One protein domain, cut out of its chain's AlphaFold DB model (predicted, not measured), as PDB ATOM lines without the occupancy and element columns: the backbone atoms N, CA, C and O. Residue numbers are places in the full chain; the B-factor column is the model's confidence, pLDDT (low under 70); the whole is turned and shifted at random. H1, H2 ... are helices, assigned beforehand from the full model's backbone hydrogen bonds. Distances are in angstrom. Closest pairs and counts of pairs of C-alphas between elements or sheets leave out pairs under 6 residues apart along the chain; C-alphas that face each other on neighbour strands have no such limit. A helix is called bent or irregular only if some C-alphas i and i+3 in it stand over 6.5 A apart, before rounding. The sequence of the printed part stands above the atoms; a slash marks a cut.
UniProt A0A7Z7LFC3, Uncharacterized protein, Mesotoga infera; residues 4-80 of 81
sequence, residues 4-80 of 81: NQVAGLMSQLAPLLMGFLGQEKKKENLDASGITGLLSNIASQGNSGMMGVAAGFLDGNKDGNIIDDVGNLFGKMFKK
ATOM      1  N   ASN A   4      26.665  31.635  27.171       67.69
ATOM      2  CA  ASN A   4      25.927  30.841  26.183       67.69
ATOM      3  C   ASN A   4      24.610  31.501  25.733       67.69
ATOM      4  O   ASN A   4      24.203  31.335  24.588       67.69
ATOM      5  N   GLN A   5      23.945  32.262  26.608       67.06
ATOM      6  CA  GLN A   5      22.725  32.998  26.257       67.06
ATOM      7  C   GLN A   5      23.050  34.223  25.391       67.06
ATOM      8  O   GLN A   5      22.324  34.510  24.444       67.06
ATOM      9  N   VAL A   6      24.173  34.896  25.668       70.62
ATOM     10  CA  VAL A   6      24.664  36.024  24.858       70.62
ATOM     11  C   VAL A   6      25.109  35.541  23.475       70.62
ATOM     12  O   VAL A   6      24.748  36.148  22.472       70.62
ATOM     13  N   ALA A   7      25.823  34.415  23.407       73.62
ATOM     14  CA  ALA A   7      26.232  33.804  22.143       73.62
ATOM     15  C   ALA A   7      25.024  33.371  21.290       73.62
ATOM     16  O   ALA A   7      24.989  33.636  20.088       73.62
ATOM     17  N   GLY A   8      24.001  32.767  21.907       79.00
ATOM     18  CA  GLY A   8      22.758  32.400  21.223       79.00
ATOM     19  C   GLY A   8      22.006  33.613  20.663       79.00
ATOM     20  O   GLY A   8      21.581  33.587  19.509       79.00
ATOM     21  N   LEU A   9      21.910  34.697  21.439       73.62
ATOM     22  CA  LEU A   9      21.297  35.951  20.996       73.62
ATOM     23  C   LEU A   9      22.090  36.604  19.853       73.62
ATOM     24  O   LEU A   9      21.509  36.973  18.836       73.62
ATOM     25  N   MET A  10      23.418  36.682  19.966       78.19
ATOM     26  CA  MET A  10      24.277  37.224  18.904       78.19
ATOM     27  C   MET A  10      24.148  36.445  17.595       78.19
ATOM     28  O   MET A  10      24.105  37.046  16.526       78.19
ATOM     29  N   SER A  11      24.015  35.122  17.668       82.44
ATOM     30  CA  SER A  11      23.821  34.265  16.490       82.44
ATOM     31  C   SER A  11      22.514  34.579  15.754       82.44
ATOM     32  O   SER A  11      22.473  34.562  14.527       82.44
ATOM     33  N   GLN A  12      21.447  34.896  16.493       82.75
ATOM     34  CA  GLN A  12      20.146  35.273  15.927       82.75
ATOM     35  C   GLN A  12      20.155  36.687  15.337       82.75
ATOM     36  O   GLN A  12      19.467  36.946  14.353       82.75
ATOM     37  N   LEU A  13      20.959  37.588  15.908       78.94
ATOM     38  CA  LEU A  13      21.115  38.963  15.430       78.94
ATOM     39  C   LEU A  13      22.149  39.092  14.297       78.94
ATOM     40  O   LEU A  13      22.100  40.062  13.542       78.94
ATOM     41  N   ALA A  14      23.049  38.120  14.123       83.06
ATOM     42  CA  ALA A  14      24.103  38.153  13.108       83.06
ATOM     43  C   ALA A  14      23.592  38.387  11.668       83.06
ATOM     44  O   ALA A  14      24.190  39.209  10.970       83.06
ATOM     45  N   PRO A  15      22.487  37.768  11.198       80.69
ATOM     46  CA  PRO A  15      21.942  38.051   9.869       80.69
ATOM     47  C   PRO A  15      21.449  39.494   9.713       80.69
ATOM     48  O   PRO A  15      21.635  40.096   8.657       80.69
ATOM     49  N   LEU A  16      20.850  40.062  10.766       79.94
ATOM     50  CA  LEU A  16      20.389  41.450  10.779       79.94
ATOM     51  C   LEU A  16      21.580  42.413  10.726       79.94
ATOM     52  O   LEU A  16      21.586  43.337   9.915       79.94
ATOM     53  N   LEU A  17      22.614  42.145  11.530       76.19
ATOM     54  CA  LEU A  17      23.863  42.908  11.537       76.19
ATOM     55  C   LEU A  17      24.556  42.853  10.168       76.19
ATOM     56  O   LEU A  17      24.924  43.891   9.630       76.19
ATOM     57  N   MET A  18      24.668  41.673   9.552       83.00
ATOM     58  CA  MET A  18      25.227  41.507   8.200       83.00
ATOM     59  C   MET A  18      24.409  42.240   7.131       83.00
ATOM     60  O   MET A  18      24.979  42.845   6.225       83.00
ATOM     61  N   GLY A  19      23.078  42.217   7.239       82.44
ATOM     62  CA  GLY A  19      22.190  42.958   6.346       82.44
ATOM     63  C   GLY A  19      22.374  44.471   6.466       82.44
ATOM     64  O   GLY A  19      22.490  45.153   5.448       82.44
ATOM     65  N   PHE A  20      22.458  44.987   7.692       77.50
ATOM     66  CA  PHE A  20      22.697  46.406   7.954       77.50
ATOM     67  C   PHE A  20      24.070  46.858   7.448       77.50
ATOM     68  O   PHE A  20      24.153  47.791   6.653       77.50
ATOM     69  N   LEU A  21      25.132  46.135   7.814       78.19
ATOM     70  CA  LEU A  21      26.496  46.417   7.359       78.19
ATOM     71  C   LEU A  21      26.623  46.324   5.834       78.19
ATOM     72  O   LEU A  21      27.312  47.132   5.216       78.19
ATOM     73  N   GLY A  22      25.925  45.378   5.200       80.69
ATOM     74  CA  GLY A  22      25.864  45.263   3.744       80.69
ATOM     75  C   GLY A  22      25.123  46.418   3.061       80.69
ATOM     76  O   GLY A  22      25.463  46.769   1.931       80.69
ATOM     77  N   GLN A  23      24.130  47.022   3.722       79.56
ATOM     78  CA  GLN A  23      23.442  48.218   3.226       79.56
ATOM     79  C   GLN A  23      24.286  49.481   3.393       79.56
ATOM     80  O   GLN A  23      24.400  50.241   2.437       79.56
ATOM     81  N   GLU A  24      24.915  49.676   4.552       73.00
ATOM     82  CA  GLU A  24      25.877  50.762   4.800       73.00
ATOM     83  C   GLU A  24      27.025  50.722   3.784       73.00
ATOM     84  O   GLU A  24      27.286  51.707   3.092       73.00
ATOM     85  N   LYS A  25      27.607  49.530   3.572       79.56
ATOM     86  CA  LYS A  25      28.603  49.266   2.521       79.56
ATOM     87  C   LYS A  25      28.153  49.764   1.143       79.56
ATOM     88  O   LYS A  25      28.946  50.323   0.392       79.56
ATOM     89  N   LYS A  26      26.884  49.528   0.792       80.25
ATOM     90  CA  LYS A  26      26.313  49.910  -0.509       80.25
ATOM     91  C   LYS A  26      25.988  51.400  -0.612       80.25
ATOM     92  O   LYS A  26      26.135  51.947  -1.699       80.25
ATOM     93  N   LYS A  27      25.509  52.031   0.463       73.56
ATOM     94  CA  LYS A  27      25.069  53.437   0.465       73.56
ATOM     95  C   LYS A  27      26.242  54.408   0.434       73.56
ATOM     96  O   LYS A  27      26.251  55.323  -0.377       73.56
ATOM     97  N   GLU A  28      27.235  54.167   1.276       67.38
ATOM     98  CA  GLU A  28      28.345  55.096   1.505       67.38
ATOM     99  C   GLU A  28      29.624  54.683   0.741       67.38
ATOM    100  O   GLU A  28      30.681  55.273   0.928       67.38
ATOM    101  N   ASN A  29      29.559  53.649  -0.118       69.56
ATOM    102  CA  ASN A  29      30.742  52.998  -0.716       69.56
ATOM    103  C   ASN A  29      31.798  52.601   0.338       69.56
ATOM    104  O   ASN A  29      32.989  52.521   0.036       69.56
ATOM    105  N   LEU A  30      31.369  52.350   1.579       71.06
ATOM    106  CA  LEU A  30      32.282  52.042   2.674       71.06
ATOM    107  C   LEU A  30      33.005  50.740   2.363       71.06
ATOM    108  O   LEU A  30      32.395  49.708   2.090       71.06
ATOM    109  N   ASP A  31      34.323  50.769   2.415       74.62
ATOM    110  CA  ASP A  31      35.122  49.561   2.380       74.62
ATOM    111  C   ASP A  31      35.103  48.874   3.760       74.62
ATOM    112  O   ASP A  31      34.469  49.321   4.722       74.62
ATOM    113  N   ALA A  32      35.791  47.735   3.876       74.62
ATOM    114  CA  ALA A  32      35.903  47.038   5.158       74.62
ATOM    115  C   ALA A  32      36.524  47.933   6.254       74.62
ATOM    116  O   ALA A  32      36.196  47.784   7.434       74.62
ATOM    117  N   SER A  33      37.375  48.886   5.862       76.88
ATOM    118  CA  SER A  33      38.021  49.858   6.744       76.88
ATOM    119  C   SER A  33      37.020  50.861   7.317       76.88
ATOM    120  O   SER A  33      37.040  51.105   8.522       76.88
ATOM    121  N   GLY A  34      36.097  51.379   6.501       74.81
ATOM    122  CA  GLY A  34      35.035  52.291   6.937       74.81
ATOM    123  C   GLY A  34      34.103  51.662   7.975       74.81
ATOM    124  O   GLY A  34      33.852  52.247   9.028       74.81
ATOM    125  N   ILE A  35      33.679  50.414   7.745       74.94
ATOM    126  CA  ILE A  35      32.870  49.656   8.717       74.94
ATOM    127  C   ILE A  35      33.647  49.413  10.016       74.94
ATOM    128  O   ILE A  35      33.106  49.568  11.113       74.94
ATOM    129  N   THR A  36      34.928  49.058   9.905       78.56
ATOM    130  CA  THR A  36      35.797  48.841  11.070       78.56
ATOM    131  C   THR A  36      36.005  50.135  11.858       78.56
ATOM    132  O   THR A  36      36.023  50.099  13.087       78.56
ATOM    133  N   GLY A  37      36.105  51.281  11.180       80.62
ATOM    134  CA  GLY A  37      36.193  52.604  11.796       80.62
ATOM    135  C   GLY A  37      34.929  52.973  12.570       80.62
ATOM    136  O   GLY A  37      35.025  53.399  13.720       80.62
ATOM    137  N   LEU A  38      33.746  52.725  11.998       74.69
ATOM    138  CA  LEU A  38      32.466  52.925  12.689       74.69
ATOM    139  C   LEU A  38      32.354  52.038  13.931       74.69
ATOM    140  O   LEU A  38      32.065  52.530  15.020       74.69
ATOM    141  N   LEU A  39      32.646  50.743  13.792       75.38
ATOM    142  CA  LEU A  39      32.603  49.808  14.914       75.38
ATOM    143  C   LEU A  39      33.633  50.158  15.993       75.38
ATOM    144  O   LEU A  39      33.330  50.058  17.179       75.38
ATOM    145  N   SER A  40      34.824  50.612  15.600       80.31
ATOM    146  CA  SER A  40      35.863  51.057  16.535       80.31
ATOM    147  C   SER A  40      35.460  52.331  17.266       80.31
ATOM    148  O   SER A  40      35.701  52.425  18.464       80.31
ATOM    149  N   ASN A  41      34.803  53.281  16.593       77.69
ATOM    150  CA  ASN A  41      34.244  54.473  17.235       77.69
ATOM    151  C   ASN A  41      33.125  54.125  18.223       77.69
ATOM    152  O   ASN A  41      33.051  54.701  19.303       77.69
ATOM    153  N   ILE A  42      32.271  53.161  17.883       71.75
ATOM    154  CA  ILE A  42      31.215  52.677  18.779       71.75
ATOM    155  C   ILE A  42      31.820  51.972  19.996       71.75
ATOM    156  O   ILE A  42      31.417  52.228  21.130       71.75
ATOM    157  N   ALA A  43      32.800  51.096  19.770       74.50
ATOM    158  CA  ALA A  43      33.484  50.365  20.828       74.50
ATOM    159  C   ALA A  43      34.295  51.299  21.740       74.50
ATOM    160  O   ALA A  43      34.331  51.086  22.952       74.50
ATOM    161  N   SER A  44      34.909  52.348  21.181       76.19
ATOM    162  CA  SER A  44      35.702  53.321  21.937       76.19
ATOM    163  C   SER A  44      34.845  54.302  22.739       76.19
ATOM    164  O   SER A  44      35.251  54.710  23.824       76.19
ATOM    165  N   GLN A  45      33.638  54.633  22.269       67.88
ATOM    166  CA  GLN A  45      32.686  55.481  22.999       67.88
ATOM    167  C   GLN A  45      31.906  54.738  24.102       67.88
ATOM    168  O   GLN A  45      31.087  55.340  24.805       67.88
ATOM    169  N   GLY A  46      32.161  53.441  24.296       64.19
ATOM    170  CA  GLY A  46      31.560  52.647  25.364       64.19
ATOM    171  C   GLY A  46      30.027  52.620  25.316       64.19
ATOM    172  O   GLY A  46      29.401  52.745  24.262       64.19
ATOM    173  N   ASN A  47      29.401  52.454  26.485       58.22
ATOM    174  CA  ASN A  47      27.953  52.246  26.607       58.22
ATOM    175  C   ASN A  47      27.120  53.407  26.021       58.22
ATOM    176  O   ASN A  47      26.024  53.185  25.512       58.22
ATOM    177  N   SER A  48      27.655  54.633  26.045       62.38
ATOM    178  CA  SER A  48      26.987  55.833  25.530       62.38
ATOM    179  C   SER A  48      27.022  55.929  24.003       62.38
ATOM    180  O   SER A  48      26.020  56.303  23.400       62.38
ATOM    181  N   GLY A  49      28.134  55.550  23.364       64.06
ATOM    182  CA  GLY A  49      28.237  55.537  21.900       64.06
ATOM    183  C   GLY A  49      27.403  54.431  21.267       64.06
ATOM    184  O   GLY A  49      26.714  54.661  20.278       64.06
ATOM    185  N   MET A  50      27.385  53.250  21.893       64.75
ATOM    186  CA  MET A  50      26.498  52.161  21.481       64.75
ATOM    187  C   MET A  50      25.026  52.553  21.623       64.75
ATOM    188  O   MET A  50      24.242  52.292  20.716       64.75
ATOM    189  N   MET A  51      24.650  53.221  22.721       65.50
ATOM    190  CA  MET A  51      23.284  53.719  22.909       65.50
ATOM    191  C   MET A  51      22.929  54.811  21.895       65.50
ATOM    192  O   MET A  51      21.812  54.818  21.395       65.50
ATOM    193  N   GLY A  52      23.863  55.702  21.551       68.88
ATOM    194  CA  GLY A  52      23.659  56.751  20.547       68.88
ATOM    195  C   GLY A  52      23.520  56.207  19.124       68.88
ATOM    196  O   GLY A  52      22.646  56.651  18.385       68.88
ATOM    197  N   VAL A  53      24.317  55.204  18.746       69.56
ATOM    198  CA  VAL A  53      24.183  54.536  17.441       69.56
ATOM    199  C   VAL A  53      22.943  53.658  17.391       69.56
ATOM    200  O   VAL A  53      22.234  53.679  16.390       69.56
ATOM    201  N   ALA A  54      22.631  52.934  18.468       68.50
ATOM    202  CA  ALA A  54      21.375  52.205  18.569       68.50
ATOM    203  C   ALA A  54      20.186  53.167  18.475       68.50
ATOM    204  O   ALA A  54      19.273  52.904  17.705       68.50
ATOM    205  N   ALA A  55      20.219  54.304  19.173       66.06
ATOM    206  CA  ALA A  55      19.188  55.330  19.086       66.06
ATOM    207  C   ALA A  55      19.084  55.912  17.672       66.06
ATOM    208  O   ALA A  55      17.987  55.963  17.151       66.06
ATOM    209  N   GLY A  56      20.188  56.266  17.008       67.56
ATOM    210  CA  GLY A  56      20.157  56.785  15.634       67.56
ATOM    211  C   GLY A  56      19.731  55.750  14.583       67.56
ATOM    212  O   GLY A  56      19.131  56.107  13.573       67.56
ATOM    213  N   PHE A  57      20.008  54.466  14.821       64.50
ATOM    214  CA  PHE A  57      19.552  53.367  13.968       64.50
ATOM    215  C   PHE A  57      18.066  53.040  14.186       64.50
ATOM    216  O   PHE A  57      17.359  52.739  13.225       64.50
ATOM    217  N   LEU A  58      17.595  53.106  15.434       62.44
ATOM    218  CA  LEU A  58      16.202  52.860  15.817       62.44
ATOM    219  C   LEU A  58      15.296  54.059  15.498       62.44
ATOM    220  O   LEU A  58      14.188  53.857  15.029       62.44
ATOM    221  N   ASP A  59      15.791  55.288  15.632       65.94
ATOM    222  CA  ASP A  59      15.106  56.552  15.308       65.94
ATOM    223  C   ASP A  59      15.114  56.870  13.797       65.94
ATOM    224  O   ASP A  59      14.908  58.004  13.361       65.94
ATOM    225  N   GLY A  60      15.344  55.860  12.952       58.00
ATOM    226  CA  GLY A  60      15.373  56.009  11.497       58.00
ATOM    227  C   GLY A  60      14.059  56.524  10.886       58.00
ATOM    228  O   GLY A  60      14.062  56.958   9.733       58.00
ATOM    229  N   ASN A  61      12.951  56.509  11.638       56.59
ATOM    230  CA  ASN A  61      11.648  57.069  11.256       56.59
ATOM    231  C   ASN A  61      11.240  58.341  12.041       56.59
ATOM    232  O   ASN A  61      10.215  58.927  11.691       56.59
ATOM    233  N   LYS A  62      12.023  58.796  13.038       56.06
ATOM    234  CA  LYS A  62      11.753  59.985  13.876       56.06
ATOM    235  C   LYS A  62      10.373  60.018  14.548       56.06
ATOM    236  O   LYS A  62       9.766  61.087  14.633       56.06
ATOM    237  N   ASP A  63       9.846  58.883  14.999       57.22
ATOM    238  CA  ASP A  63       8.524  58.852  15.651       57.22
ATOM    239  C   ASP A  63       8.567  58.983  17.189       57.22
ATOM    240  O   ASP A  63       7.537  59.245  17.814       57.22
ATOM    241  N   GLY A  64       9.760  58.872  17.790       58.72
ATOM    242  CA  GLY A  64       9.995  59.052  19.222       58.72
ATOM    243  C   GLY A  64       9.770  57.819  20.108       58.72
ATOM    244  O   GLY A  64       9.977  57.933  21.318       58.72
ATOM    245  N   ASN A  65       9.417  56.644  19.566       61.97
ATOM    246  CA  ASN A  65       9.081  55.447  20.356       61.97
ATOM    247  C   ASN A  65      10.038  54.265  20.123       61.97
ATOM    248  O   ASN A  65       9.654  53.167  19.724       61.97
ATOM    249  N   ILE A  66      11.300  54.453  20.520       65.94
ATOM    250  CA  ILE A  66      12.389  53.460  20.412       65.94
ATOM    251  C   ILE A  66      12.025  52.096  21.050       65.94
ATOM    252  O   ILE A  66      12.444  51.041  20.574       65.94
ATOM    253  N   ILE A  67      11.239  52.093  22.133       61.91
ATOM    254  CA  ILE A  67      10.827  50.872  22.850       61.91
ATOM    255  C   ILE A  67       9.801  50.046  22.058       61.91
ATOM    256  O   ILE A  67       9.895  48.814  22.050       61.91
ATOM    257  N   ASP A  68       8.870  50.699  21.362       69.25
ATOM    258  CA  ASP A  68       7.818  50.017  20.602       69.25
ATOM    259  C   ASP A  68       8.373  49.391  19.318       69.25
ATOM    260  O   ASP A  68       7.987  48.276  18.953       69.25
ATOM    261  N   ASP A  69       9.348  50.039  18.679       69.25
ATOM    262  CA  ASP A  69       9.994  49.530  17.467       69.25
ATOM    263  C   ASP A  69      10.912  48.338  17.736       69.25
ATOM    264  O   ASP A  69      10.863  47.335  17.011       69.25
ATOM    265  N   VAL A  70      11.698  48.388  18.818       67.69
ATOM    266  CA  VAL A  70      12.497  47.234  19.261       67.69
ATOM    267  C   VAL A  70      11.576  46.065  19.605       67.69
ATOM    268  O   VAL A  70      11.829  44.939  19.168       67.69
ATOM    269  N   GLY A  71      10.481  46.329  20.326       71.00
ATOM    270  CA  GLY A  71       9.470  45.332  20.673       71.00
ATOM    271  C   GLY A  71       8.793  44.712  19.448       71.00
ATOM    272  O   GLY A  71       8.639  43.492  19.387       71.00
ATOM    273  N   ASN A  72       8.452  45.511  18.436       70.31
ATOM    274  CA  ASN A  72       7.846  45.033  17.191       70.31
ATOM    275  C   ASN A  72       8.825  44.253  16.307       70.31
ATOM    276  O   ASN A  72       8.428  43.263  15.688       70.31
ATOM    277  N   LEU A  73      10.092  44.670  16.224       70.44
ATOM    278  CA  LEU A  73      11.119  43.962  15.459       70.44
ATOM    279  C   LEU A  73      11.438  42.607  16.099       70.44
ATOM    280  O   LEU A  73      11.426  41.587  15.403       70.44
ATOM    281  N   PHE A  74      11.638  42.581  17.421       69.88
ATOM    282  CA  PHE A  74      11.760  41.335  18.177       69.88
ATOM    283  C   PHE A  74      10.493  40.492  18.019       69.88
ATOM    284  O   PHE A  74      10.568  39.326  17.645       69.88
ATOM    285  N   GLY A  75       9.313  41.084  18.196       78.25
ATOM    286  CA  GLY A  75       8.034  40.413  17.994       78.25
ATOM    287  C   GLY A  75       7.943  39.750  16.621       78.25
ATOM    288  O   GLY A  75       7.654  38.567  16.536       78.25
ATOM    289  N   LYS A  76       8.267  40.445  15.530       71.75
ATOM    290  CA  LYS A  76       8.231  39.883  14.167       71.75
ATOM    291  C   LYS A  76       9.290  38.805  13.923       71.75
ATOM    292  O   LYS A  76       9.007  37.843  13.210       71.75
ATOM    293  N   MET A  77      10.486  38.949  14.494       66.94
ATOM    294  CA  MET A  77      11.579  37.981  14.344       66.94
ATOM    295  C   MET A  77      11.321  36.692  15.139       66.94
ATOM    296  O   MET A  77      11.603  35.603  14.645       66.94
ATOM    297  N   PHE A  78      10.732  36.804  16.333       72.50
ATOM    298  CA  PHE A  78      10.492  35.680  17.244       72.50
ATOM    299  C   PHE A  78       9.080  35.078  17.149       72.50
ATOM    300  O   PHE A  78       8.887  33.932  17.545       72.50
ATOM    301  N   LYS A  79       8.098  35.793  16.585       70.50
ATOM    302  CA  LYS A  79       6.721  35.302  16.357       70.50
ATOM    303  C   LYS A  79       6.554  34.560  15.024       70.50
ATOM    304  O   LYS A  79       5.448  34.159  14.686       70.50
ATOM    305  N   LYS A  80       7.631  34.324  14.266       51.56
ATOM    306  CA  LYS A  80       7.631  33.319  13.190       51.56
ATOM    307  C   LYS A  80       7.932  31.928  13.763       51.56
ATOM    308  O   LYS A  80       9.015  31.377  13.573       51.56
TER     309      LYS A  80
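What this domain is: This is residues 4 to 80 of the 81 residues of an uncharacterized protein of Mesotoga infera (UniProt A0A7Z7LFC3). Four helices follow one another in an open, winding arc with few contacts and no shared core: H1b, H2 and H3 make three sides of a frame, and H4 turns off from the far end of H3. H1 is bent, and residues 4 to 11 of its first arm stick out free of the rest, as residues 71 to 76 of H4 do. The printed part has 77 residues with four named helices, in the order H1, H2, H3, H4, and no named strand; the class is all helix. It is only just compact, close to loose, with a radius of gyration of the C-alphas of 13.8 A and spans of 36 by 32 by 26 A.

How they stand to each other: Start at Asn 4, where H1, residues 4 to 27, begins. By its hydrogen bonds it was assigned as one helix, but it is bent: C-alphas 12 and 15 are 6.9 A apart. Its arms H1a, residues 4 to 12, and H1b, residues 15 to 27, stand at a steep tilt of 45 degrees. Look next at H2, residues 32 to 44: it is close to H1b but not clearly touching, the closest C-alphas being those of Leu 21 and Ile 35, 7.3 A apart. These two run opposite ways at a steep tilt of 61 degrees. H3, residues 46 to 58, touches H2 with residues 49 to 53 alone, and the closest C-alphas, those of Ile 42 and Gly 49, are 5.2 A apart. H2 and H3 run opposite ways at a steep tilt of 58 degrees. H4, residues 66 to 78, touches H3 with residues 66 to 70 alone; the C-alphas of Leu 58 and Ile 66 are the closest, 6.0 A apart, and the lines are about perpendicular, at 77 degrees. H1a and H4 are apart, and so are H1b and H3. In H1a, H1b, H2, H3 and H4 every O i to N i+4 pair is within hydrogen-bond range.

Where its parts are: Find C-alpha 4 at (25.927, 30.841, 26.183); from there H1a runs 12.6 A to C-alpha 12. H1b covers 18.3 A and ends at C-alpha 27, at (25.069, 53.437, 0.465). H2 measures 17.9 A from C-alpha 32 to C-alpha 44, and H3 18.1 A from C-alpha 46 to C-alpha 58. H4 runs 18.2 A from C-alpha 66 to C-alpha 78, at (10.492, 35.680, 17.244).

The domain as a whole: The two C-alphas farthest apart, those of Ser 33 and Lys 79, are 35.8 A from each other. The printed part has no cut. The links H1 to H2 and H2 to H3 are tight, and H3 to H4, with 7 residues, is short. The mean pLDDT of the printed part is 71.3, and 33 residues are under 70, among them residues 45 to 70.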